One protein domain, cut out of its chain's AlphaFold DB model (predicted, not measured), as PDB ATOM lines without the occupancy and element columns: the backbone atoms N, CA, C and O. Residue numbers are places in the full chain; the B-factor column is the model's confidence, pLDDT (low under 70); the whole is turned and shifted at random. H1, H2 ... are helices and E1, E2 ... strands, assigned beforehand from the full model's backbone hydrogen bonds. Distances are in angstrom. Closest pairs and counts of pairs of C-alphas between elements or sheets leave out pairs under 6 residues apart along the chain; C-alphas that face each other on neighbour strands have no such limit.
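AT A GLANCE: This is residues 124 to 291 of the 297 residues of an uncharacterized protein of Corallococcus interemptor (UniProt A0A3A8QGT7). Two strongly twisted sheets of five strands stand face to face as a loose sandwich, the sheet of E3, E9, E8, E5 and E6 curled like part of a barrel over the sheet of E1, E2, E4, E7 and E10, while the one helix, H1, residues 247 to 255, sticks out from this body at the tip of an arm made with parts of the links E8 to H1 and H1 to E9. The long strands run roughly along the longest axis, with loops at both of its ends, and residues 239 to 240, on the way to the arm, pair with E1. The printed part has 168 residues, with one named helix and ten named strands in the order E1 E2 E3 E4 E5 E6 E7 E8 H1 E9 E10; the class is mostly strand, though under half of the residues are in named elements. The curled sheet has the order E3 E9 E8 E5 E6 and is mixed, and the other has the order E1 E2 E4 E7 E10 and is antiparallel throughout. The whole is compact, with a radius of gyration of the C-alphas of 17.4 A and spans of 54 by 46 by 26 A.

IN THESE COORDINATES: In the curled sheet E8, the longest strand, takes residues 215 to 226 and runs 35.9 A from C-alpha 215 at (11.783, 25.069, -22.658) to C-alpha 226 at (-19.046, 13.654, -8.214). Its other strands are E5, residues 168 to 178, 30.9 A; E9, residues 265 to 272, 22.2 A; E6, residues 190 to 195, 15.9 A; and E3, residues 147 to 149, 6.8 A. In the other sheet E4 is residues 153 to 162, 29.0 A, and E7 is residues 200 to 208, 26.2 A. E2 is residues 138 to 143, 16.0 A, and E10 is residues 287 to 290, 10.3 A, ending at C-alpha 290 at (-7.794, -1.650, -15.068). E1, residues 133 to 135, 6.8 A, begins at C-alpha 133 at (-2.289, 13.886, -4.489). H1 is residues 247 to 255, 12.2 A.

HOW THE PARTS SIT: In the curled sheet E8 and E5 are antiparallel, with N 173 and O 222 2.8 A apart, within hydrogen-bond range. E9 and E8 are antiparallel, with N 219 and O 267 2.9 A apart. E5 and E6 form a hairpin, with N 170 and O 193 2.8 A apart. The edge strand E3 is parallel to E9, with N 148 and O 270 2.8 A apart. In the other sheet E4 and E7 are antiparallel at 157 degrees, with N 158 and O 203 2.8 A apart. E2 and E4 are antiparallel, with N 141 and O 159 3.0 A apart. E1 and E2 form a hairpin, with N 135 and O 138 2.9 A apart. E7 and E10 are antiparallel, with N 202 and O 289 2.9 A apart. Between the sheets, the closest C-alphas of E3 and E4 are those of Leu 148 and Ser 154, 6.1 A apart, and those of E4 and E6 are Asn 162 and Leu 195, 6.4 A apart. E4 and E8 are apart. H1 is on neither sheet, with 0 pairs of C-alphas within 10 A of either. In H1 every O i to N i+4 pair is within hydrogen-bond range.

THE WHOLE: The two C-alphas farthest apart are those of Arg 231 and Ala 276, 53.9 A. The printed part has no cut. The links E5 to E6, E8 to H1 and E9 to E10 are long, with 11, 20 and 14 residues. The mean pLDDT of the printed part is 76.4, and 48 residues are under 70, among them residues 124 to 130, 235 to 264 and 275 to 280; H1 has a mean of 47.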
ATOM      1  N   LEU A 124       0.066   4.488  -3.259       67.75
ATOM      2  CA  LEU A 124       1.094   4.773  -2.247       67.75
ATOM      3  C   LEU A 124       2.085   3.616  -2.051       67.75
ATOM      4  O   LEU A 124       3.116   3.811  -1.413       67.75
ATOM      5  N   SER A 125       1.763   2.418  -2.549       65.75
ATOM      6  CA  SER A 125       2.660   1.258  -2.524       65.75
ATOM      7  C   SER A 125       3.554   1.151  -3.762       65.75
ATOM      8  O   SER A 125       4.498   0.364  -3.756       65.75
ATOM      9  N   GLN A 126       3.285   1.932  -4.815       65.88
ATOM     10  CA  GLN A 126       4.071   1.890  -6.044       65.88
ATOM     11  C   GLN A 126       5.318   2.785  -5.924       65.88
ATOM     12  O   GLN A 126       5.181   3.995  -5.758       65.88
ATOM     13  N   PRO A 127       6.540   2.235  -6.071       48.59
ATOM     14  CA  PRO A 127       7.787   2.998  -5.946       48.59
ATOM     15  C   PRO A 127       7.998   4.028  -7.069       48.59
ATOM     16  O   PRO A 127       8.852   4.900  -6.946       48.59
ATOM     17  N   GLN A 128       7.232   3.928  -8.161       54.25
ATOM     18  CA  GLN A 128       7.312   4.804  -9.337       54.25
ATOM     19  C   GLN A 128       6.193   5.853  -9.399       54.25
ATOM     20  O   GLN A 128       6.186   6.684 -10.309       54.25
ATOM     21  N   ALA A 129       5.231   5.822  -8.471       53.25
ATOM     22  CA  ALA A 129       4.250   6.891  -8.379       53.25
ATOM     23  C   ALA A 129       4.989   8.153  -7.917       53.25
ATOM     24  O   ALA A 129       5.688   8.121  -6.907       53.25
ATOM     25  N   GLY A 130       4.885   9.248  -8.676       59.66
ATOM     26  CA  GLY A 130       5.432  10.542  -8.268       59.66
ATOM     27  C   GLY A 130       4.748  11.086  -7.004       59.66
ATOM     28  O   GLY A 130       4.350  10.355  -6.100       59.66
ATOM     29  N   GLN A 131       4.551  12.402  -6.921       71.69
ATOM     30  CA  GLN A 131       3.709  12.943  -5.850       71.69
ATOM     31  C   GLN A 131       2.266  12.449  -6.026       71.69
ATOM     32  O   GLN A 131       1.591  12.820  -6.986       71.69
ATOM     33  N   VAL A 132       1.801  11.612  -5.095       76.50
ATOM     34  CA  VAL A 132       0.391  11.218  -5.006       76.50
ATOM     35  C   VAL A 132      -0.373  12.351  -4.334       76.50
ATOM     36  O   VAL A 132      -0.009  12.789  -3.236       76.50
ATOM     37  N   LEU A 133      -1.430  12.818  -4.989       81.50
ATOM     38  CA  LEU A 133      -2.289  13.886  -4.489       81.50
ATOM     39  C   LEU A 133      -3.685  13.350  -4.206       81.50
ATOM     40  O   LEU A 133      -4.126  12.404  -4.852       81.50
ATOM     41  N   GLU A 134      -4.392  13.958  -3.259       83.62
ATOM     42  CA  GLU A 134      -5.785  13.617  -2.963       83.62
ATOM     43  C   GLU A 134      -6.725  14.790  -3.233       83.62
ATOM     44  O   GLU A 134      -6.562  15.857  -2.642       83.62
ATOM     45  N   TYR A 135      -7.775  14.552  -4.020       83.81
ATOM     46  CA  TYR A 135      -8.907  15.464  -4.167       83.81
ATOM     47  C   TYR A 135     -10.227  14.714  -3.955       83.81
ATOM     48  O   TYR A 135     -10.489  13.720  -4.626       83.81
ATOM     49  N   GLU A 136     -11.051  15.153  -2.998       79.94
ATOM     50  CA  GLU A 136     -12.354  14.529  -2.664       79.94
ATOM     51  C   GLU A 136     -12.302  13.009  -2.392       79.94
ATOM     52  O   GLU A 136     -13.265  12.272  -2.623       79.94
ATOM     53  N   GLY A 137     -11.169  12.506  -1.889       80.50
ATOM     54  CA  GLY A 137     -10.948  11.071  -1.689       80.50
ATOM     55  C   GLY A 137     -10.768  10.282  -2.990       80.50
ATOM     56  O   GLY A 137     -11.031   9.083  -3.016       80.50
ATOM     57  N   ILE A 138     -10.332  10.947  -4.057       87.62
ATOM     58  CA  ILE A 138      -9.672  10.332  -5.205       87.62
ATOM     59  C   ILE A 138      -8.182  10.627  -5.082       87.62
ATOM     60  O   ILE A 138      -7.773  11.790  -5.043       87.62
ATOM     61  N   HIS A 139      -7.373   9.577  -5.010       89.31
ATOM     62  CA  HIS A 139      -5.936   9.701  -5.174       89.31
ATOM     63  C   HIS A 139      -5.595   9.760  -6.660       89.31
ATOM     64  O   HIS A 139      -6.135   8.993  -7.456       89.31
ATOM     65  N   LEU A 140      -4.688  10.658  -7.021       88.69
ATOM     66  CA  LEU A 140      -4.170  10.798  -8.372       88.69
ATOM     67  C   LEU A 140      -2.643  10.782  -8.374       88.69
ATOM     68  O   LEU A 140      -1.999  11.322  -7.472       88.69
ATOM     69  N   ALA A 141      -2.065  10.183  -9.406       86.69
ATOM     70  CA  ALA A 141      -0.633  10.202  -9.649       86.69
ATOM     71  C   ALA A 141      -0.362  10.190 -11.152       86.69
ATOM     72  O   ALA A 141      -1.060   9.516 -11.908       86.69
ATOM     73  N   PHE A 142       0.677  10.907 -11.572       85.19
ATOM     74  CA  PHE A 142       1.202  10.814 -12.929       85.19
ATOM     75  C   PHE A 142       2.410   9.880 -12.923       85.19
ATOM     76  O   PHE A 142       3.331  10.059 -12.122       85.19
ATOM     77  N   THR A 143       2.391   8.873 -13.791       74.00
ATOM     78  CA  THR A 143       3.495   7.933 -13.993       74.00
ATOM     79  C   THR A 143       4.085   8.207 -15.388       74.00
ATOM     80  O   THR A 143       3.407   7.983 -16.386       74.00
ATOM     81  N   GLN A 144       5.340   8.702 -15.459       66.38
ATOM     82  CA  GLN A 144       6.112   9.093 -16.683       66.38
ATOM     83  C   GLN A 144       5.762  10.477 -17.297       66.38
ATOM     84  O   GLN A 144       4.647  10.954 -17.116       66.38
ATOM     85  N   THR A 145       6.607  11.200 -18.056       60.41
ATOM     86  CA  THR A 145       8.072  11.442 -18.031       60.41
ATOM     87  C   THR A 145       8.219  12.975 -17.994       60.41
ATOM     88  O   THR A 145       7.543  13.648 -18.772       60.41
ATOM     89  N   PRO A 146       9.059  13.576 -17.134       63.03
ATOM     90  CA  PRO A 146       9.182  15.037 -17.039       63.03
ATOM     91  C   PRO A 146       9.800  15.697 -18.283       63.03
ATOM     92  O   PRO A 146       9.836  16.924 -18.355       63.03
ATOM     93  N   VAL A 147      10.276  14.902 -19.248       78.06
ATOM     94  CA  VAL A 147      10.939  15.356 -20.471       78.06
ATOM     95  C   VAL A 147      10.118  14.939 -21.692       78.06
ATOM     96  O   VAL A 147       9.786  13.765 -21.849       78.06
ATOM     97  N   LEU A 148       9.796  15.911 -22.544       82.88
ATOM     98  CA  LEU A 148       9.123  15.761 -23.831       82.88
ATOM     99  C   LEU A 148      10.147  15.954 -24.951       82.88
ATOM    100  O   LEU A 148      10.960  16.876 -24.897       82.88
ATOM    101  N   SER A 149      10.072  15.157 -26.009       81.50
ATOM    102  CA  SER A 149      10.827  15.433 -27.236       81.50
ATOM    103  C   SER A 149      10.034  16.398 -28.122       81.50
ATOM    104  O   SER A 149       8.882  16.121 -28.464       81.50
ATOM    105  N   SER A 150      10.622  17.532 -28.508       81.31
ATOM    106  CA  SER A 150       9.932  18.522 -29.343       81.31
ATOM    107  C   SER A 150       9.510  17.915 -30.686       81.31
ATOM    108  O   SER A 150      10.271  17.192 -31.330       81.31
ATOM    109  N   GLY A 151       8.262  18.147 -31.095       80.44
ATOM    110  CA  GLY A 151       7.684  17.579 -32.318       80.44
ATOM    111  C   GLY A 151       7.231  16.115 -32.224       80.44
ATOM    112  O   GLY A 151       6.511  15.661 -33.117       80.44
ATOM    113  N   ARG A 152       7.559  15.378 -31.154       83.31
ATOM    114  CA  ARG A 152       7.134  13.978 -30.962       83.31
ATOM    115  C   ARG A 152       6.053  13.862 -29.893       83.31
ATOM    116  O   ARG A 152       6.037  14.625 -28.927       83.31
ATOM    117  N   SER A 153       5.151  12.899 -30.066       84.69
ATOM    118  CA  SER A 153       4.215  12.536 -29.011       84.69
ATOM    119  C   SER A 153       4.943  11.760 -27.914       84.69
ATOM    120  O   SER A 153       5.804  10.918 -28.168       84.69
ATOM    121  N   SER A 154       4.631  12.100 -26.670       85.44
ATOM    122  CA  SER A 154       5.098  11.420 -25.467       85.44
ATOM    123  C   SER A 154       3.882  10.880 -24.726       85.44
ATOM    124  O   SER A 154       2.898  11.598 -24.544       85.44
ATOM    125  N   ARG A 155       3.936   9.618 -24.298       86.31
ATOM    126  CA  ARG A 155       2.855   9.001 -23.524       86.31
ATOM    127  C   ARG A 155       2.919   9.484 -22.078       86.31
ATOM    128  O   ARG A 155       3.965   9.403 -21.440       86.31
ATOM    129  N   VAL A 156       1.789   9.949 -21.567       86.81
ATOM    130  CA  VAL A 156       1.583  10.308 -20.165       86.81
ATOM    131  C   VAL A 156       0.535   9.368 -19.592       86.81
ATOM    132  O   VAL A 156      -0.477   9.084 -20.232       86.81
ATOM    133  N   SER A 157       0.789   8.886 -18.381       88.31
ATOM    134  CA  SER A 157      -0.125   7.990 -17.681       88.31
ATOM    135  C   SER A 157      -0.658   8.685 -16.433       88.31
ATOM    136  O   SER A 157       0.111   9.143 -15.588       88.31
ATOM    137  N   LEU A 158      -1.978   8.767 -16.310       89.62
ATOM    138  CA  LEU A 158      -2.682   9.247 -15.128       89.62
ATOM    139  C   LEU A 158      -3.320   8.054 -14.428       89.62
ATOM    140  O   LEU A 158      -4.177   7.379 -14.993       89.62
ATOM    141  N   VAL A 159      -2.956   7.823 -13.176       90.50
ATOM    142  CA  VAL A 159      -3.562   6.776 -12.363       90.50
ATOM    143  C   VAL A 159      -4.477   7.410 -11.324       90.50
ATOM    144  O   VAL A 159      -4.085   8.342 -10.624       90.50
ATOM    145  N   LEU A 160      -5.703   6.901 -11.244       92.00
ATOM    146  CA  LEU A 160      -6.760   7.342 -10.345       92.00
ATOM    147  C   LEU A 160      -7.151   6.194  -9.415       92.00
ATOM    148  O   LEU A 160      -7.401   5.078  -9.866       92.00
ATOM    149  N   GLU A 161      -7.252   6.474  -8.122       91.62
ATOM    150  CA  GLU A 161      -7.618   5.507  -7.088       91.62
ATOM    151  C   GLU A 161      -8.763   6.063  -6.231       91.62
ATOM    152  O   GLU A 161      -8.643   7.124  -5.618       91.62
ATOM    153  N   ASN A 162      -9.883   5.339  -6.161       91.94
ATOM    154  CA  ASN A 162     -11.035   5.722  -5.348       91.94
ATOM    155  C   ASN A 162     -10.841   5.292  -3.884       91.94
ATOM    156  O   ASN A 162     -10.695   4.108  -3.578       91.94
ATOM    157  N   CYS A 163     -10.859   6.239  -2.946       89.56
ATOM    158  CA  CYS A 163     -10.704   5.971  -1.513       89.56
ATOM    159  C   CYS A 163     -12.025   5.650  -0.794       89.56
ATOM    160  O   CYS A 163     -12.027   5.415   0.423       89.56
ATOM    161  N   TRP A 164     -13.144   5.645  -1.519       89.06
ATOM    162  CA  TRP A 164     -14.487   5.392  -1.004       89.06
ATOM    163  C   TRP A 164     -14.975   3.985  -1.345       89.06
ATOM    164  O   TRP A 164     -14.569   3.390  -2.337       89.06
ATOM    165  N   SER A 165     -15.897   3.461  -0.537       88.19
ATOM    166  CA  SER A 165     -16.598   2.201  -0.811       88.19
ATOM    167  C   SER A 165     -17.719   2.339  -1.846       88.19
ATOM    168  O   SER A 165     -18.300   1.338  -2.246       88.19
ATOM    169  N   GLY A 166     -18.090   3.568  -2.213       88.50
ATOM    170  CA  GLY A 166     -19.128   3.858  -3.198       88.50
ATOM    171  C   GLY A 166     -18.546   4.426  -4.493       88.50
ATOM    172  O   GLY A 166     -17.410   4.911  -4.486       88.50
ATOM    173  N   PRO A 167     -19.327   4.414  -5.587       90.81
ATOM    174  CA  PRO A 167     -18.861   4.883  -6.883       90.81
ATOM    175  C   PRO A 167     -18.637   6.401  -6.906       90.81
ATOM    176  O   PRO A 167     -19.292   7.156  -6.170       90.81
ATOM    177  N   ARG A 168     -17.710   6.840  -7.758       90.12
ATOM    178  CA  ARG A 168     -17.367   8.245  -8.005       90.12
ATOM    179  C   ARG A 168     -17.203   8.493  -9.497       90.12
ATOM    180  O   ARG A 168     -16.484   7.758 -10.167       90.12
ATOM    181  N   ASP A 169     -17.824   9.551  -9.994       89.12
ATOM    182  CA  ASP A 169     -17.583  10.043 -11.346       89.12
ATOM    183  C   ASP A 169     -16.459  11.077 -11.273       89.12
ATOM    184  O   ASP A 169     -16.544  12.054 -10.526       89.12
ATOM    185  N   VAL A 170     -15.374  10.833 -12.001       90.81
ATOM    186  CA  VAL A 170     -14.160  11.648 -11.967       90.81
ATOM    187  C   VAL A 170     -13.920  12.222 -13.352       90.81
ATOM    188  O   VAL A 170     -13.877  11.484 -14.335       90.81
ATOM    189  N   ARG A 171     -13.734  13.538 -13.421       91.06
ATOM    190  CA  ARG A 171     -13.331  14.260 -14.626       91.06
ATOM    191  C   ARG A 171     -12.059  15.038 -14.336       91.06
ATOM    192  O   ARG A 171     -12.003  15.794 -13.370       91.06
ATOM    193  N   VAL A 172     -11.058  14.861 -15.181       90.06
ATOM    194  CA  VAL A 172      -9.780  15.564 -15.116       90.06
ATOM    195  C   VAL A 172      -9.619  16.360 -16.399       90.06
ATOM    196  O   VAL A 172      -9.736  15.807 -17.484       90.06
ATOM    197  N   GLU A 173      -9.396  17.658 -16.280       90.19
ATOM    198  CA  GLU A 173      -9.255  18.599 -17.386       90.19
ATOM    199  C   GLU A 173      -7.824  19.123 -17.432       90.19
ATOM    200  O   GLU A 173      -7.233  19.433 -16.397       90.19
ATOM    201  N   PHE A 174      -7.279  19.239 -18.637       88.69
ATOM    202  CA  PHE A 174      -5.908  19.663 -18.885       88.69
ATOM    203  C   PHE A 174      -5.924  20.996 -19.630       88.69
ATOM    204  O   PHE A 174      -6.465  21.110 -20.729       88.69
ATOM    205  N   ILE A 175      -5.346  22.022 -19.012       88.38
ATOM    206  CA  ILE A 175      -5.364  23.402 -19.493       88.38
ATOM    207  C   ILE A 175      -3.913  23.877 -19.629       88.38
ATOM    208  O   ILE A 175      -3.250  24.074 -18.609       88.38
ATOM    209  N   PRO A 176      -3.389  24.057 -20.852       87.31
ATOM    210  CA  PRO A 176      -2.077  24.667 -21.053       87.31
ATOM    211  C   PRO A 176      -2.068  26.093 -20.477       87.31
ATOM    212  O   PRO A 176      -2.932  26.893 -20.832       87.31
ATOM    213  N   GLU A 177      -1.140  26.405 -19.567       82.12
ATOM    214  CA  GLU A 177      -1.024  27.742 -18.953       82.12
ATOM    215  C   GLU A 177       0.120  28.557 -19.551       82.12
ATOM    216  O   GLU A 177      -0.087  29.689 -19.976       82.12
ATOM    217  N   GLU A 178       1.328  27.995 -19.561       80.00
ATOM    218  CA  GLU A 178       2.553  28.712 -19.926       80.00
ATOM    219  C   GLU A 178       3.435  27.829 -20.813       80.00
ATOM    220  O   GLU A 178       3.464  26.603 -20.670       80.00
ATOM    221  N   GLY A 179       4.176  28.457 -21.722       81.62
ATOM    222  CA  GLY A 179       5.164  27.789 -22.557       81.62
ATOM    223  C   GLY A 179       6.142  28.782 -23.191       81.62
ATOM    224  O   GLY A 179       5.851  29.976 -23.255       81.62
ATOM    225  N   PRO A 180       7.298  28.302 -23.682       80.81
ATOM    226  CA  PRO A 180       8.289  29.122 -24.388       80.81
ATOM    227  C   PRO A 180       7.786  29.691 -25.728       80.81
ATOM    228  O   PRO A 180       8.440  30.552 -26.313       80.81
ATOM    229  N   SER A 181       6.643  29.221 -26.233       82.00
ATOM    230  CA  SER A 181       6.081  29.586 -27.534       82.00
ATOM    231  C   SER A 181       4.633  30.042 -27.453       82.00
ATOM    232  O   SER A 181       3.903  29.671 -26.538       82.00
ATOM    233  N   LYS A 182       4.194  30.786 -28.477       82.44
ATOM    234  CA  LYS A 182       2.771  31.102 -28.685       82.44
ATOM    235  C   LYS A 182       1.938  29.850 -28.973       82.44
ATOM    236  O   LYS A 182       0.757  29.824 -28.641       82.44
ATOM    237  N   ASP A 183       2.555  28.827 -29.561       83.25
ATOM    238  CA  ASP A 183       1.903  27.545 -29.800       83.25
ATOM    239  C   ASP A 183       1.822  26.744 -28.495       83.25
ATOM    240  O   ASP A 183       2.863  26.488 -27.875       83.25
ATOM    241  N   PRO A 184       0.615  26.353 -28.048       85.19
ATOM    242  CA  PRO A 184       0.450  25.603 -26.816       85.19
ATOM    243  C   PRO A 184       0.851  24.136 -26.995       85.19
ATOM    244  O   PRO A 184       0.841  23.577 -28.093       85.19
ATOM    245  N   LEU A 185       1.136  23.493 -25.866       88.06
ATOM    246  CA  LEU A 185       1.242  22.043 -25.760       88.06
ATOM    247  C   LEU A 185      -0.052  21.381 -26.272       88.06
ATOM    248  O   LEU A 185      -1.150  21.752 -25.848       88.06
ATOM    249  N   ARG A 186       0.069  20.382 -27.150       89.69
ATOM    250  CA  ARG A 186      -1.069  19.552 -27.564       89.69
ATOM    251  C   ARG A 186      -1.252  18.427 -26.556       89.69
ATOM    252  O   ARG A 186      -0.324  17.670 -26.287       89.69
ATOM    253  N   VAL A 187      -2.443  18.354 -25.980       90.44
ATOM    254  CA  VAL A 187      -2.837  17.374 -24.966       90.44
ATOM    255  C   VAL A 187      -4.339  17.144 -25.073       90.44
ATOM    256  O   VAL A 187      -5.076  18.054 -25.473       90.44
ATOM    257  N   VAL A 188      -4.802  15.949 -24.700       90.25
ATOM    258  CA  VAL A 188      -6.233  15.685 -24.522       90.25
ATOM    259  C   VAL A 188      -6.841  16.719 -23.578       90.25
ATOM    260  O   VAL A 188      -6.294  17.012 -22.518       90.25
ATOM    261  N   ARG A 189      -7.990  17.297 -23.938       88.00
ATOM    262  CA  ARG A 189      -8.598  18.365 -23.121       88.00
ATOM    263  C   ARG A 189      -9.125  17.858 -21.786       88.00
ATOM    264  O   ARG A 189      -9.104  18.587 -20.797       88.00
ATOM    265  N   HIS A 190      -9.653  16.637 -21.764       89.94
ATOM    266  CA  HIS A 190     -10.181  16.033 -20.551       89.94
ATOM    267  C   HIS A 190     -10.207  14.506 -20.622       89.94
ATOM    268  O   HIS A 190     -10.417  13.927 -21.681       89.94
ATOM    269  N   VAL A 191     -10.075  13.866 -19.465       91.56
ATOM    270  CA  VAL A 191     -10.304  12.434 -19.268       91.56
ATOM    271  C   VAL A 191     -11.383  12.251 -18.207       91.56
ATOM    272  O   VAL A 191     -11.363  12.901 -17.162       91.56
ATOM    273  N   GLY A 192     -12.364  11.400 -18.489       91.81
ATOM    274  CA  GLY A 192     -13.490  11.139 -17.595       91.81
ATOM    275  C   GLY A 192     -13.712   9.647 -17.404       91.81
ATOM    276  O   GLY A 192     -13.673   8.891 -18.371       91.81
ATOM    277  N   THR A 193     -13.953   9.217 -16.167       95.06
ATOM    278  CA  THR A 193     -14.309   7.830 -15.857       95.06
ATOM    279  C   THR A 193     -15.183   7.753 -14.613       95.06
ATOM    280  O   THR A 193     -15.079   8.574 -13.702       95.06
ATOM    281  N   ARG A 194     -15.993   6.701 -14.537       94.50
ATOM    282  CA  ARG A 194     -16.626   6.259 -13.298       94.50
ATOM    283  C   ARG A 194     -15.736   5.228 -12.611       94.50
ATOM    284  O   ARG A 194     -15.361   4.243 -13.246       94.50
ATOM    285  N   LEU A 195     -15.385   5.474 -11.354       92.69
ATOM    286  CA  LEU A 195     -14.636   4.561 -10.494       92.69
ATOM    287  C   LEU A 195     -15.587   3.910  -9.497       92.69
ATOM    288  O   LEU A 195     -16.252   4.604  -8.728       92.69
ATOM    289  N   GLU A 196     -15.622   2.587  -9.471       94.56
ATOM    290  CA  GLU A 196     -16.310   1.818  -8.442       94.56
ATOM    291  C   GLU A 196     -15.588   1.923  -7.089       94.56
ATOM    292  O   GLU A 196     -14.497   2.494  -6.967       94.56
ATOM    293  N   GLY A 197     -16.225   1.423  -6.029       89.94
ATOM    294  CA  GLY A 197     -15.650   1.454  -4.686       89.94
ATOM    295  C   GLY A 197     -14.284   0.763  -4.642       89.94
ATOM    296  O   GLY A 197     -14.138  -0.345  -5.146       89.94
ATOM    297  N   ALA A 198     -13.286   1.413  -4.041       88.12
ATOM    298  CA  ALA A 198     -11.888   0.960  -3.995       88.12
ATOM    299  C   ALA A 198     -11.166   0.818  -5.352       88.12
ATOM    300  O   ALA A 198      -9.988   0.439  -5.360       88.12
ATOM    301  N   GLU A 199     -11.822   1.111  -6.479       90.50
ATOM    302  CA  GLU A 199     -11.274   0.859  -7.812       90.50
ATOM    303  C   GLU A 199     -10.035   1.721  -8.088       90.50
ATOM    304  O   GLU A 199      -9.918   2.857  -7.617       90.50
ATOM    305  N   VAL A 200      -9.114   1.160  -8.872       90.12
ATOM    306  CA  VAL A 200      -7.962   1.865  -9.432       90.12
ATOM    307  C   VAL A 200      -7.990   1.722 -10.944       90.12
ATOM    308  O   VAL A 200      -8.086   0.607 -11.461       90.12
ATOM    309  N   ARG A 201      -7.893   2.846 -11.653       91.19
ATOM    310  CA  ARG A 201      -7.797   2.888 -13.115       91.19
ATOM    311  C   ARG A 201      -6.624   3.734 -13.555       91.19
ATOM    312  O   ARG A 201      -6.274   4.713 -12.902       91.19
ATOM    313  N   ARG A 202      -6.067   3.376 -14.702       90.88
ATOM    314  CA  ARG A 202      -5.031   4.127 -15.395       90.88
ATOM    315  C   ARG A 202      -5.585   4.624 -16.727       90.88
ATOM    316  O   ARG A 202      -6.187   3.845 -17.459       90.88
ATOM    317  N   ALA A 203      -5.396   5.903 -17.008       90.81
ATOM    318  CA  ALA A 203      -5.628   6.520 -18.303       90.81
ATOM    319  C   ALA A 203      -4.286   6.851 -18.939       90.81
ATOM    320  O   ALA A 203      -3.498   7.593 -18.354       90.81
ATOM    321  N   ASP A 204      -4.077   6.359 -20.150       90.25
ATOM    322  CA  ASP A 204      -2.908   6.672 -20.952       90.25
ATOM    323  C   ASP A 204      -3.319   7.531 -22.140       90.25
ATOM    324  O   ASP A 204      -4.279   7.217 -22.848       90.25
ATOM    325  N   PHE A 205      -2.597   8.627 -22.339       90.12
ATOM    326  CA  PHE A 205      -2.847   9.592 -23.403       90.12
ATOM    327  C   PHE A 205      -1.534  10.207 -23.881       90.12
ATOM    328  O   PHE A 205      -0.496  10.097 -23.224       90.12
ATOM    329  N   GLU A 206      -1.570  10.851 -25.040       89.12
ATOM    330  CA  GLU A 206      -0.395  11.488 -25.622       89.12
ATOM    331  C   GLU A 206      -0.315  12.977 -25.277       89.12
ATOM    332  O   GLU A 206      -1.317  13.657 -25.052       89.12
ATOM    333  N   VAL A 207       0.911  13.486 -25.239       89.19
ATOM    334  CA  VAL A 207       1.247  14.901 -25.106       89.19
ATOM    335  C   VAL A 207       2.310  15.234 -26.143       89.19
ATOM    336  O   VAL A 207       3.303  14.520 -26.258       89.19
ATOM    337  N   GLN A 208       2.134  16.321 -26.889       89.19
ATOM    338  CA  GLN A 208       3.076  16.743 -27.925       89.19
ATOM    339  C   GLN A 208       3.459  18.215 -27.739       89.19
ATOM    340  O   GLN A 208       2.608  19.109 -27.747       89.19
ATOM    341  N   ALA A 209       4.762  18.464 -27.608       88.38
ATOM    342  CA  ALA A 209       5.323  19.806 -27.689       88.38
ATOM    343  C   ALA A 209       5.504  20.218 -29.166       88.38
ATOM    344  O   ALA A 209       5.825  19.363 -30.001       88.38
ATOM    345  N   PRO A 210       5.336  21.506 -29.511       86.44
ATOM    346  CA  PRO A 210       5.643  22.015 -30.846       86.44
ATOM    347  C   PRO A 210       7.071  21.664 -31.301       86.44
ATOM    348  O   PRO A 210       7.998  21.587 -30.493       86.44
ATOM    349  N   ALA A 211       7.257  21.440 -32.604       85.94
ATOM    350  CA  ALA A 211       8.558  21.080 -33.169       85.94
ATOM    351  C   ALA A 211       9.557  22.245 -33.088       85.94
ATOM    352  O   ALA A 211       9.199  23.392 -33.341       85.94
ATOM    353  N   GLY A 212      10.817  21.942 -32.763       81.75
ATOM    354  CA  GLY A 212      11.901  22.933 -32.735       81.75
ATOM    355  C   GLY A 212      11.878  23.892 -31.540       81.75
ATOM    356  O   GLY A 212      12.689  24.814 -31.493       81.75
ATOM    357  N   ILE A 213      10.987  23.679 -30.568       82.00
ATOM    358  CA  ILE A 213      10.854  24.542 -29.393       82.00
ATOM    359  C   ILE A 213      11.431  23.842 -28.165       82.00
ATOM    360  O   ILE A 213      11.112  22.688 -27.884       82.00
ATOM    361  N   GLN A 214      12.286  24.557 -27.438       86.25
ATOM    362  CA  GLN A 214      12.891  24.116 -26.186       86.25
ATOM    363  C   GLN A 214      12.371  24.976 -25.034       86.25
ATOM    364  O   GLN A 214      12.246  26.193 -25.167       86.25
ATOM    365  N   GLY A 215      12.107  24.351 -23.888       86.25
ATOM    366  CA  GLY A 215      11.783  25.069 -22.658       86.25
ATOM    367  C   GLY A 215      10.768  24.353 -21.782       86.25
ATOM    368  O   GLY A 215      10.375  23.217 -22.041       86.25
ATOM    369  N   THR A 216      10.355  25.029 -20.715       86.94
ATOM    370  CA  THR A 216       9.389  24.493 -19.757       86.94
ATOM    371  C   THR A 216       7.967  24.838 -20.184       86.94
ATOM    372  O   THR A 216       7.621  26.010 -20.316       86.94
ATOM    373  N   TYR A 217       7.129  23.820 -20.345       86.50
ATOM    374  CA  TYR A 217       5.683  23.960 -20.477       86.50
ATOM    375  C   TYR A 217       5.008  23.708 -19.128       86.50
ATOM    376  O   TYR A 217       5.416  22.824 -18.366       86.50
ATOM    377  N   VAL A 218       3.961  24.476 -18.839       84.94
ATOM    378  CA  VAL A 218       3.133  24.326 -17.641       84.94
ATOM    379  C   VAL A 218       1.733  23.908 -18.055       84.94
ATOM    380  O   VAL A 218       1.023  24.643 -18.742       84.94
ATOM    381  N   LEU A 219       1.326  22.726 -17.600       85.00
ATOM    382  CA  LEU A 219      -0.012  22.194 -17.792       85.00
ATOM    383  C   LEU A 219      -0.776  22.233 -16.470       85.00
ATOM    384  O   LEU A 219      -0.396  21.564 -15.509       85.00
ATOM    385  N   ARG A 220      -1.864  23.003 -16.417       85.81
ATOM    386  CA  ARG A 220      -2.778  23.017 -15.277       85.81
ATOM    387  C   ARG A 220      -3.766  21.864 -15.391       85.81
ATOM    388  O   ARG A 220      -4.492  21.753 -16.372       85.81
ATOM    389  N   VAL A 221      -3.836  21.052 -14.349       85.56
ATOM    390  CA  VAL A 221      -4.764  19.930 -14.224       85.56
ATOM    391  C   VAL A 221      -5.866  20.315 -13.247       85.56
ATOM    392  O   VAL A 221      -5.599  20.605 -12.080       85.56
ATOM    393  N   HIS A 222      -7.104  20.320 -13.715       84.88
ATOM    394  CA  HIS A 222      -8.287  20.578 -12.908       84.88
ATOM    395  C   HIS A 222      -9.066  19.278 -12.718       84.88
ATOM    396  O   HIS A 222      -9.215  18.501 -13.654       84.88
ATOM    397  N   ILE A 223      -9.535  19.008 -11.502       84.12
ATOM    398  CA  ILE A 223     -10.170  17.734 -11.163       84.12
ATOM    399  C   ILE A 223     -11.537  18.019 -10.570       84.12
ATOM    400  O   ILE A 223     -11.675  18.804  -9.641       84.12
ATOM    401  N   THR A 224     -12.548  17.358 -11.114       85.12
ATOM    402  CA  THR A 224     -13.920  17.389 -10.623       85.12
ATOM    403  C   THR A 224     -14.325  15.975 -10.241       85.12
ATOM    404  O   THR A 224     -14.168  15.043 -11.028       85.12
ATOM    405  N   VAL A 225     -14.859  15.816  -9.034       82.94
ATOM    406  CA  VAL A 225     -15.339  14.531  -8.518       82.94
ATOM    407  C   VAL A 225     -16.802  14.682  -8.125       82.94
ATOM    408  O   VAL A 225     -17.173  15.629  -7.432       82.94
ATOM    409  N   GLN A 226     -17.634  13.744  -8.563       82.06
ATOM    410  CA  GLN A 226     -19.046  13.654  -8.214       82.06
ATOM    411  C   GLN A 226     -19.362  12.293  -7.585       82.06
ATOM    412  O   GLN A 226     -18.710  11.284  -7.851       82.06
ATOM    413  N   GLY A 227     -20.382  12.272  -6.726       75.25
ATOM    414  CA  GLY A 227     -20.808  11.090  -5.976       75.25
ATOM    415  C   GLY A 227     -20.567  11.244  -4.475       75.25
ATOM    416  O   GLY A 227     -19.485  11.611  -4.032       75.25
ATOM    417  N   LEU A 228     -21.603  10.967  -3.680       69.56
ATOM    418  CA  LEU A 228     -21.594  11.154  -2.219       69.56
ATOM    419  C   LEU A 228     -21.795   9.845  -1.443       69.56
ATOM    420  O   LEU A 228     -21.865   9.846  -0.219       69.56
ATOM    421  N   ARG A 229     -21.932   8.715  -2.142       76.38
ATOM    422  CA  ARG A 229     -22.272   7.425  -1.524       76.38
ATOM    423  C   ARG A 229     -21.039   6.729  -0.944       76.38
ATOM    424  O   ARG A 229     -19.941   6.868  -1.478       76.38
ATOM    425  N   GLY A 230     -21.246   5.906   0.079       78.06
ATOM    426  CA  GLY A 230     -20.217   5.032   0.647       78.06
ATOM    427  C   GLY A 230     -19.410   5.657   1.784       78.06
ATOM    428  O   GLY A 230     -19.488   6.853   2.051       78.06
ATOM    429  N   ARG A 231     -18.637   4.815   2.471       81.62
ATOM    430  CA  ARG A 231     -17.730   5.212   3.553       81.62
ATOM    431  C   ARG A 231     -16.308   5.275   3.020       81.62
ATOM    432  O   ARG A 231     -15.961   4.560   2.080       81.62
ATOM    433  N   ARG A 232     -15.472   6.113   3.626       80.81
ATOM    434  CA  ARG A 232     -14.045   6.125   3.317       80.81
ATOM    435  C   ARG A 232     -13.414   4.825   3.821       80.81
ATOM    436  O   ARG A 232     -13.529   4.501   4.999       80.81
ATOM    437  N   ILE A 233     -12.770   4.088   2.925       81.94
ATOM    438  CA  ILE A 233     -12.148   2.777   3.203       81.94
ATOM    439  C   ILE A 233     -10.620   2.838   3.179       81.94
ATOM    440  O   ILE A 233      -9.950   1.944   3.685       81.94
ATOM    441  N   ARG A 234     -10.058   3.918   2.631       79.56
ATOM    442  CA  ARG A 234      -8.623   4.195   2.572       79.56
ATOM    443  C   ARG A 234      -8.316   5.407   3.459       79.56
ATOM    444  O   ARG A 234      -8.603   6.546   3.098       79.56
ATOM    445  N   ALA A 235      -7.801   5.147   4.665       64.38
ATOM    446  CA  ALA A 235      -7.664   6.155   5.727       64.38
ATOM    447  C   ALA A 235      -6.454   7.092   5.563       64.38
ATOM    448  O   ALA A 235      -6.537   8.270   5.903       64.38
ATOM    449  N   ARG A 236      -5.339   6.586   5.018       67.25
ATOM    450  CA  ARG A 236      -4.153   7.404   4.736       67.25
ATOM    451  C   ARG A 236      -4.489   8.425   3.651       67.25
ATOM    452  O   ARG A 236      -4.957   8.050   2.583       67.25
ATOM    453  N   ARG A 237      -4.260   9.697   3.958       64.44
ATOM    454  CA  ARG A 237      -4.459  10.822   3.047       64.44
ATOM    455  C   ARG A 237      -3.140  11.101   2.342       64.44
ATOM    456  O   ARG A 237      -2.112  11.214   3.015       64.44
ATOM    457  N   ALA A 238      -3.159  11.138   1.013       67.44
ATOM    458  CA  ALA A 238      -2.014  11.612   0.242       67.44
ATOM    459  C   ALA A 238      -1.801  13.121   0.489       67.44
ATOM    460  O   ALA A 238      -2.495  13.725   1.315       67.44
ATOM    461  N   LEU A 239      -0.837  13.753  -0.188       66.19
ATOM    462  CA  LEU A 239      -0.719  15.210  -0.104       66.19
ATOM    463  C   LEU A 239      -2.034  15.816  -0.606       66.19
ATOM    464  O   LEU A 239      -2.454  15.560  -1.733       66.19
ATOM    465  N   GLU A 240      -2.731  16.554   0.257       62.00
ATOM    466  CA  GLU A 240      -4.005  17.145  -0.130       62.00
ATOM    467  C   GLU A 240      -3.776  18.060  -1.327       62.00
ATOM    468  O   GLU A 240      -2.824  18.847  -1.356       62.00
ATOM    469  N   PHE A 241      -4.637  17.928  -2.327       57.81
ATOM    470  CA  PHE A 241      -4.653  18.806  -3.472       57.81
ATOM    471  C   PHE A 241      -5.070  20.206  -3.002       57.81
ATOM    472  O   PHE A 241      -6.251  20.531  -2.886       57.81
ATOM    473  N   GLN A 242      -4.081  21.016  -2.621       53.78
ATOM    474  CA  GLN A 242      -4.315  22.344  -2.077       53.78
ATOM    475  C   GLN A 242      -4.491  23.332  -3.229       53.78
ATOM    476  O   GLN A 242      -3.513  23.785  -3.823       53.78
ATOM    477  N   ASN A 243      -5.742  23.716  -3.489       49.34
ATOM    478  CA  ASN A 243      -6.090  24.918  -4.247       49.34
ATOM    479  C   ASN A 243      -5.550  26.153  -3.500       49.34
ATOM    480  O   ASN A 243      -6.297  26.845  -2.814       49.34
ATOM    481  N   ARG A 244      -4.242  26.430  -3.559       49.62
ATOM    482  CA  ARG A 244      -3.651  27.580  -2.856       49.62
ATOM    483  C   ARG A 244      -3.887  28.875  -3.630       49.62
ATOM    484  O   ARG A 244      -2.969  29.455  -4.198       49.62
ATOM    485  N   VAL A 245      -5.116  29.368  -3.575       47.34
ATOM    486  CA  VAL A 245      -5.345  30.809  -3.461       47.34
ATOM    487  C   VAL A 245      -5.671  31.022  -1.990       47.34
ATOM    488  O   VAL A 245      -6.549  30.346  -1.463       47.34
ATOM    489  N   SER A 246      -4.919  31.872  -1.288       47.22
ATOM    490  CA  SER A 246      -5.237  32.152   0.116       47.22
ATOM    491  C   SER A 246      -6.669  32.678   0.215       47.22
ATOM    492  O   SER A 246      -7.108  33.412  -0.671       47.22
ATOM    493  N   GLU A 247      -7.384  32.334   1.284       50.38
ATOM    494  CA  GLU A 247      -8.782  32.749   1.485       50.38
ATOM    495  C   GLU A 247      -8.941  34.272   1.339       50.38
ATOM    496  O   GLU A 247      -9.848  34.747   0.663       50.38
ATOM    497  N   GLY A 248      -7.969  35.041   1.845       48.03
ATOM    498  CA  GLY A 248      -7.923  36.495   1.668       48.03
ATOM    499  C   GLY A 248      -7.760  36.950   0.211       48.03
ATOM    500  O   GLY A 248      -8.361  37.943  -0.186       48.03
ATOM    501  N   LYS A 249      -7.002  36.221  -0.621       47.16
ATOM    502  CA  LYS A 249      -6.903  36.507  -2.062       47.16
ATOM    503  C   LYS A 249      -8.191  36.127  -2.788       47.16
ATOM    504  O   LYS A 249      -8.654  36.907  -3.606       47.16
ATOM    505  N   GLN A 250      -8.793  34.979  -2.474       46.44
ATOM    506  CA  GLN A 250     -10.101  34.590  -3.021       46.44
ATOM    507  C   GLN A 250     -11.171  35.639  -2.713       46.44
ATOM    508  O   GLN A 250     -11.880  36.062  -3.622       46.44
ATOM    509  N   ALA A 251     -11.224  36.114  -1.468       46.03
ATOM    510  CA  ALA A 251     -12.119  37.185  -1.056       46.03
ATOM    511  C   ALA A 251     -11.834  38.495  -1.812       46.03
ATOM    512  O   ALA A 251     -12.760  39.105  -2.335       46.03
ATOM    513  N   ALA A 252     -10.566  38.904  -1.946       46.06
ATOM    514  CA  ALA A 252     -10.194  40.112  -2.686       46.06
ATOM    515  C   ALA A 252     -10.575  40.046  -4.178       46.06
ATOM    516  O   ALA A 252     -11.050  41.034  -4.732       46.06
ATOM    517  N   TYR A 253     -10.413  38.889  -4.823       45.59
ATOM    518  CA  TYR A 253     -10.787  38.698  -6.228       45.59
ATOM    519  C   TYR A 253     -12.308  38.667  -6.425       45.59
ATOM    520  O   TYR A 253     -12.821  39.344  -7.317       45.59
ATOM    521  N   LEU A 254     -13.044  37.994  -5.532       46.94
ATOM    522  CA  LEU A 254     -14.511  38.040  -5.508       46.94
ATOM    523  C   LEU A 254     -15.033  39.474  -5.340       46.94
ATOM    524  O   LEU A 254     -15.933  39.885  -6.069       46.94
ATOM    525  N   LEU A 255     -14.435  40.253  -4.433       42.94
ATOM    526  CA  LEU A 255     -14.777  41.664  -4.223       42.94
ATOM    527  C   LEU A 255     -14.444  42.541  -5.438       42.94
ATOM    528  O   LEU A 255     -15.172  43.483  -5.731       42.94
ATOM    529  N   ALA A 256     -13.385  42.213  -6.175       58.25
ATOM    530  CA  ALA A 256     -13.013  42.887  -7.416       58.25
ATOM    531  C   ALA A 256     -13.818  42.410  -8.645       58.25
ATOM    532  O   ALA A 256     -13.448  42.734  -9.773       58.25
ATOM    533  N   GLY A 257     -14.870  41.597  -8.468       32.28
ATOM    534  CA  GLY A 257     -15.667  41.038  -9.568       32.28
ATOM    535  C   GLY A 257     -14.884  40.086 -10.481       32.28
ATOM    536  O   GLY A 257     -15.339  39.752 -11.575       32.28
ATOM    537  N   THR A 258     -13.700  39.648 -10.050       34.38
ATOM    538  CA  THR A 258     -12.815  38.762 -10.805       34.38
ATOM    539  C   THR A 258     -12.898  37.356 -10.231       34.38
ATOM    540  O   THR A 258     -12.482  37.072  -9.113       34.38
ATOM    541  N   PHE A 259     -13.432  36.422 -11.014       36.38
ATOM    542  CA  PHE A 259     -13.441  35.014 -10.633       36.38
ATOM    543  C   PHE A 259     -12.103  34.375 -10.994       36.38
ATOM    544  O   PHE A 259     -11.890  33.943 -12.127       36.38
ATOM    545  N   ILE A 260     -11.196  34.280 -10.021       35.12
ATOM    546  CA  ILE A 260     -10.017  33.426 -10.166       35.12
ATOM    547  C   ILE A 260     -10.406  31.998  -9.803       35.12
ATOM    548  O   ILE A 260     -10.660  31.670  -8.644       35.12
ATOM    549  N   TRP A 261     -10.428  31.136 -10.816       40.28
ATOM    550  CA  TRP A 261     -10.552  29.697 -10.632       40.28
ATOM    551  C   TRP A 261      -9.312  29.172  -9.899       40.28
ATOM    552  O   TRP A 261      -8.176  29.379 -10.329       40.28
ATOM    553  N   GLY A 262      -9.535  28.523  -8.757       38.66
ATOM    554  CA  GLY A 262      -8.477  27.981  -7.915       38.66
ATOM    555  C   GLY A 262      -7.668  26.884  -8.612       38.66
ATOM    556  O   GLY A 262      -8.207  25.850  -8.986       38.66
ATOM    557  N   GLY A 263      -6.362  27.130  -8.741       49.31
ATOM    558  CA  GLY A 263      -5.301  26.224  -8.290       49.31
ATOM    559  C   GLY A 263      -5.292  24.776  -8.782       49.31
ATOM    560  O   GLY A 263      -5.112  23.887  -7.964       49.31
ATOM    561  N   GLY A 264      -5.399  24.532 -10.090       56.53
ATOM    562  CA  GLY A 264      -5.094  23.218 -10.673       56.53
ATOM    563  C   GLY A 264      -3.659  22.722 -10.363       56.53
ATOM    564  O   GLY A 264      -2.767  23.528 -10.091       56.53
ATOM    565  N   LEU A 265      -3.399  21.407 -10.427       72.12
ATOM    566  CA  LEU A 265      -2.033  20.868 -10.321       72.12
ATOM    567  C   LEU A 265      -1.249  21.387 -11.518       72.12
ATOM    568  O   LEU A 265      -1.658  21.174 -12.653       72.12
ATOM    569  N   ARG A 266      -0.113  22.036 -11.280       74.00
ATOM    570  CA  ARG A 266       0.786  22.454 -12.354       74.00
ATOM    571  C   ARG A 266       1.793  21.353 -12.630       74.00
ATOM    572  O   ARG A 266       2.746  21.177 -11.874       74.00
ATOM    573  N   LEU A 267       1.584  20.628 -13.719       77.00
ATOM    574  CA  LEU A 267       2.585  19.726 -14.263       77.00
ATOM    575  C   LEU A 267       3.577  20.545 -15.080       77.00
ATOM    576  O   LEU A 267       3.200  21.203 -16.048       77.00
ATOM    577  N   ARG A 268       4.841  20.519 -14.667       81.94
ATOM    578  CA  ARG A 268       5.941  21.112 -15.426       81.94
ATOM    579  C   ARG A 268       6.568  20.033 -16.288       81.94
ATOM    580  O   ARG A 268       6.959  18.990 -15.769       81.94
ATOM    581  N   MET A 269       6.651  20.301 -17.580       83.25
ATOM    582  CA  MET A 269       7.237  19.401 -18.564       83.25
ATOM    583  C   MET A 269       8.355  20.141 -19.289       83.25
ATOM    584  O   MET A 269       8.175  21.286 -19.702       83.25
ATOM    585  N   GLN A 270       9.509  19.507 -19.429       84.94
ATOM    586  CA  GLN A 270      10.658  20.071 -20.118       84.94
ATOM    587  C   GLN A 270      10.684  19.555 -21.554       84.94
ATOM    588  O   GLN A 270      10.833  18.360 -21.765       84.94
ATOM    589  N   ALA A 271      10.547  20.432 -22.543       83.56
ATOM    590  CA  ALA A 271      10.743  20.062 -23.940       83.56
ATOM    591  C   ALA A 271      12.228  20.165 -24.311       83.56
ATOM    592  O   ALA A 271      12.837  21.229 -24.153       83.56
ATOM    593  N   GLU A 272      12.791  19.072 -24.818       84.62
ATOM    594  CA  GLU A 272      14.133  19.017 -25.396       84.62
ATOM    595  C   GLU A 272      14.069  19.072 -26.927       84.62
ATOM    596  O   GLU A 272      13.134  18.536 -27.531       84.62
ATOM    597  N   PRO A 273      15.042  19.733 -27.577       75.44
ATOM    598  CA  PRO A 273      15.059  19.851 -29.022       75.44
ATOM    599  C   PRO A 273      15.306  18.486 -29.673       75.44
ATOM    600  O   PRO A 273      16.325  17.841 -29.435       75.44
ATOM    601  N   THR A 274      14.403  18.081 -30.558       71.25
ATOM    602  CA  THR A 274      14.659  17.007 -31.520       71.25
ATOM    603  C   THR A 274      15.106  17.633 -32.842       71.25
ATOM    604  O   THR A 274      14.627  18.709 -33.209       71.25
ATOM    605  N   GLY A 275      16.024  16.984 -33.569       59.72
ATOM    606  CA  GLY A 275      16.424  17.426 -34.914       59.72
ATOM    607  C   GLY A 275      15.203  17.646 -35.813       59.72
ATOM    608  O   GLY A 275      14.198  16.964 -35.625       59.72
ATOM    609  N   ALA A 276      15.283  18.611 -36.739       55.81
ATOM    610  CA  ALA A 276      14.171  19.114 -37.552       55.81
ATOM    611  C   ALA A 276      13.313  17.983 -38.155       55.81
ATOM    612  O   ALA A 276      13.610  17.443 -39.217       55.81
ATOM    613  N   GLN A 277      12.251  17.614 -37.445       59.81
ATOM    614  CA  GLN A 277      11.273  16.621 -37.858       59.81
ATOM    615  C   GLN A 277       9.899  17.266 -37.796       59.81
ATOM    616  O   GLN A 277       9.553  17.973 -36.846       59.81
ATOM    617  N   THR A 278       9.120  17.033 -38.843       63.16
ATOM    618  CA  THR A 278       7.726  17.444 -38.934       63.16
ATOM    619  C   THR A 278       6.942  16.772 -37.813       63.16
ATOM    620  O   THR A 278       7.083  15.569 -37.587       63.16
ATOM    621  N   ALA A 279       6.122  17.548 -37.103       64.56
ATOM    622  CA  ALA A 279       5.241  17.015 -36.075       64.56
ATOM    623  C   ALA A 279       4.378  15.887 -36.665       64.56
ATOM    624  O   ALA A 279       3.712  16.087 -37.683       64.56
ATOM    625  N   GLY A 280       4.407  14.709 -36.037       67.06
ATOM    626  CA  GLY A 280       3.554  13.589 -36.434       67.06
ATOM    627  C   GLY A 280       2.059  13.926 -36.304       67.06
ATOM    628  O   GLY A 280       1.705  14.899 -35.625       67.06
ATOM    629  N   PRO A 281       1.170  13.146 -36.949       71.88
ATOM    630  CA  PRO A 281      -0.273  13.331 -36.827       71.88
ATOM    631  C   PRO A 281      -0.712  13.199 -35.363       71.88
ATOM    632  O   PRO A 281      -0.326  12.261 -34.673       71.88
ATOM    633  N   TRP A 282      -1.523  14.152 -34.899       75.12
ATOM    634  CA  TRP A 282      -2.079  14.154 -33.546       75.12
ATOM    635  C   TRP A 282      -3.306  13.242 -33.465       75.12
ATOM    636  O   TRP A 282      -4.203  13.354 -34.305       75.12
ATOM    637  N   GLN A 283      -3.374  12.395 -32.437       75.31
ATOM    638  CA  GLN A 283      -4.551  11.585 -32.126       75.31
ATOM    639  C   GLN A 283      -5.027  11.879 -30.701       75.31
ATOM    640  O   GLN A 283      -4.281  11.724 -29.738       75.31
ATOM    641  N   ASP A 284      -6.287  12.298 -30.566       78.75
ATOM    642  CA  ASP A 284      -6.916  12.556 -29.266       78.75
ATOM    643  C   ASP A 284      -7.479  11.251 -28.679       78.75
ATOM    644  O   ASP A 284      -8.689  11.056 -28.560       78.75
ATOM    645  N   THR A 285      -6.584  10.299 -28.410       82.31
ATOM    646  CA  THR A 285      -6.937   8.953 -27.944       82.31
ATOM    647  C   THR A 285      -6.555   8.766 -26.485       82.31
ATOM    648  O   THR A 285      -5.400   8.929 -26.096       82.31
ATOM    649  N   VAL A 286      -7.542   8.378 -25.678       86.50
ATOM    650  CA  VAL A 286      -7.372   8.019 -24.267       86.50
ATOM    651  C   VAL A 286      -7.629   6.529 -24.133       86.50
ATOM    652  O   VAL A 286      -8.729   6.062 -24.431       86.50
ATOM    653  N   THR A 287      -6.634   5.788 -23.658       89.94
ATOM    654  CA  THR A 287      -6.765   4.350 -23.405       89.94
ATOM    655  C   THR A 287      -6.899   4.109 -21.909       89.94
ATOM    656  O   THR A 287      -6.089   4.597 -21.122       89.94
ATOM    657  N   TRP A 288      -7.931   3.371 -21.506       89.25
ATOM    658  CA  TRP A 288      -8.174   3.034 -20.105       89.25
ATOM    659  C   TRP A 288      -7.730   1.609 -19.802       89.25
ATOM    660  O   TRP A 288      -8.076   0.678 -20.523       89.25
ATOM    661  N   HIS A 289      -7.029   1.450 -18.686       87.12
ATOM    662  CA  HIS A 289      -6.559   0.170 -18.178       87.12
ATOM    663  C   HIS A 289      -7.063  -0.033 -16.750       87.12
ATOM    664  O   HIS A 289      -6.977   0.873 -15.906       87.12
ATOM    665  N   ARG A 290      -7.578  -1.229 -16.454       83.62
ATOM    666  CA  ARG A 290      -7.794  -1.650 -15.068       83.62
ATOM    667  C   ARG A 290      -6.477  -2.128 -14.477       83.62
ATOM    668  O   ARG A 290      -5.635  -2.704 -15.160       83.62
ATOM    669  N   ASN A 291      -6.286  -1.867 -13.190       67.62
ATOM    670  CA  ASN A 291      -5.065  -2.271 -12.508       67.62
ATOM    671  C   ASN A 291      -4.940  -3.810 -12.527       67.62
ATOM    672  O   ASN A 291      -5.833  -4.492 -12.025       67.62
TER     673      ASN A 291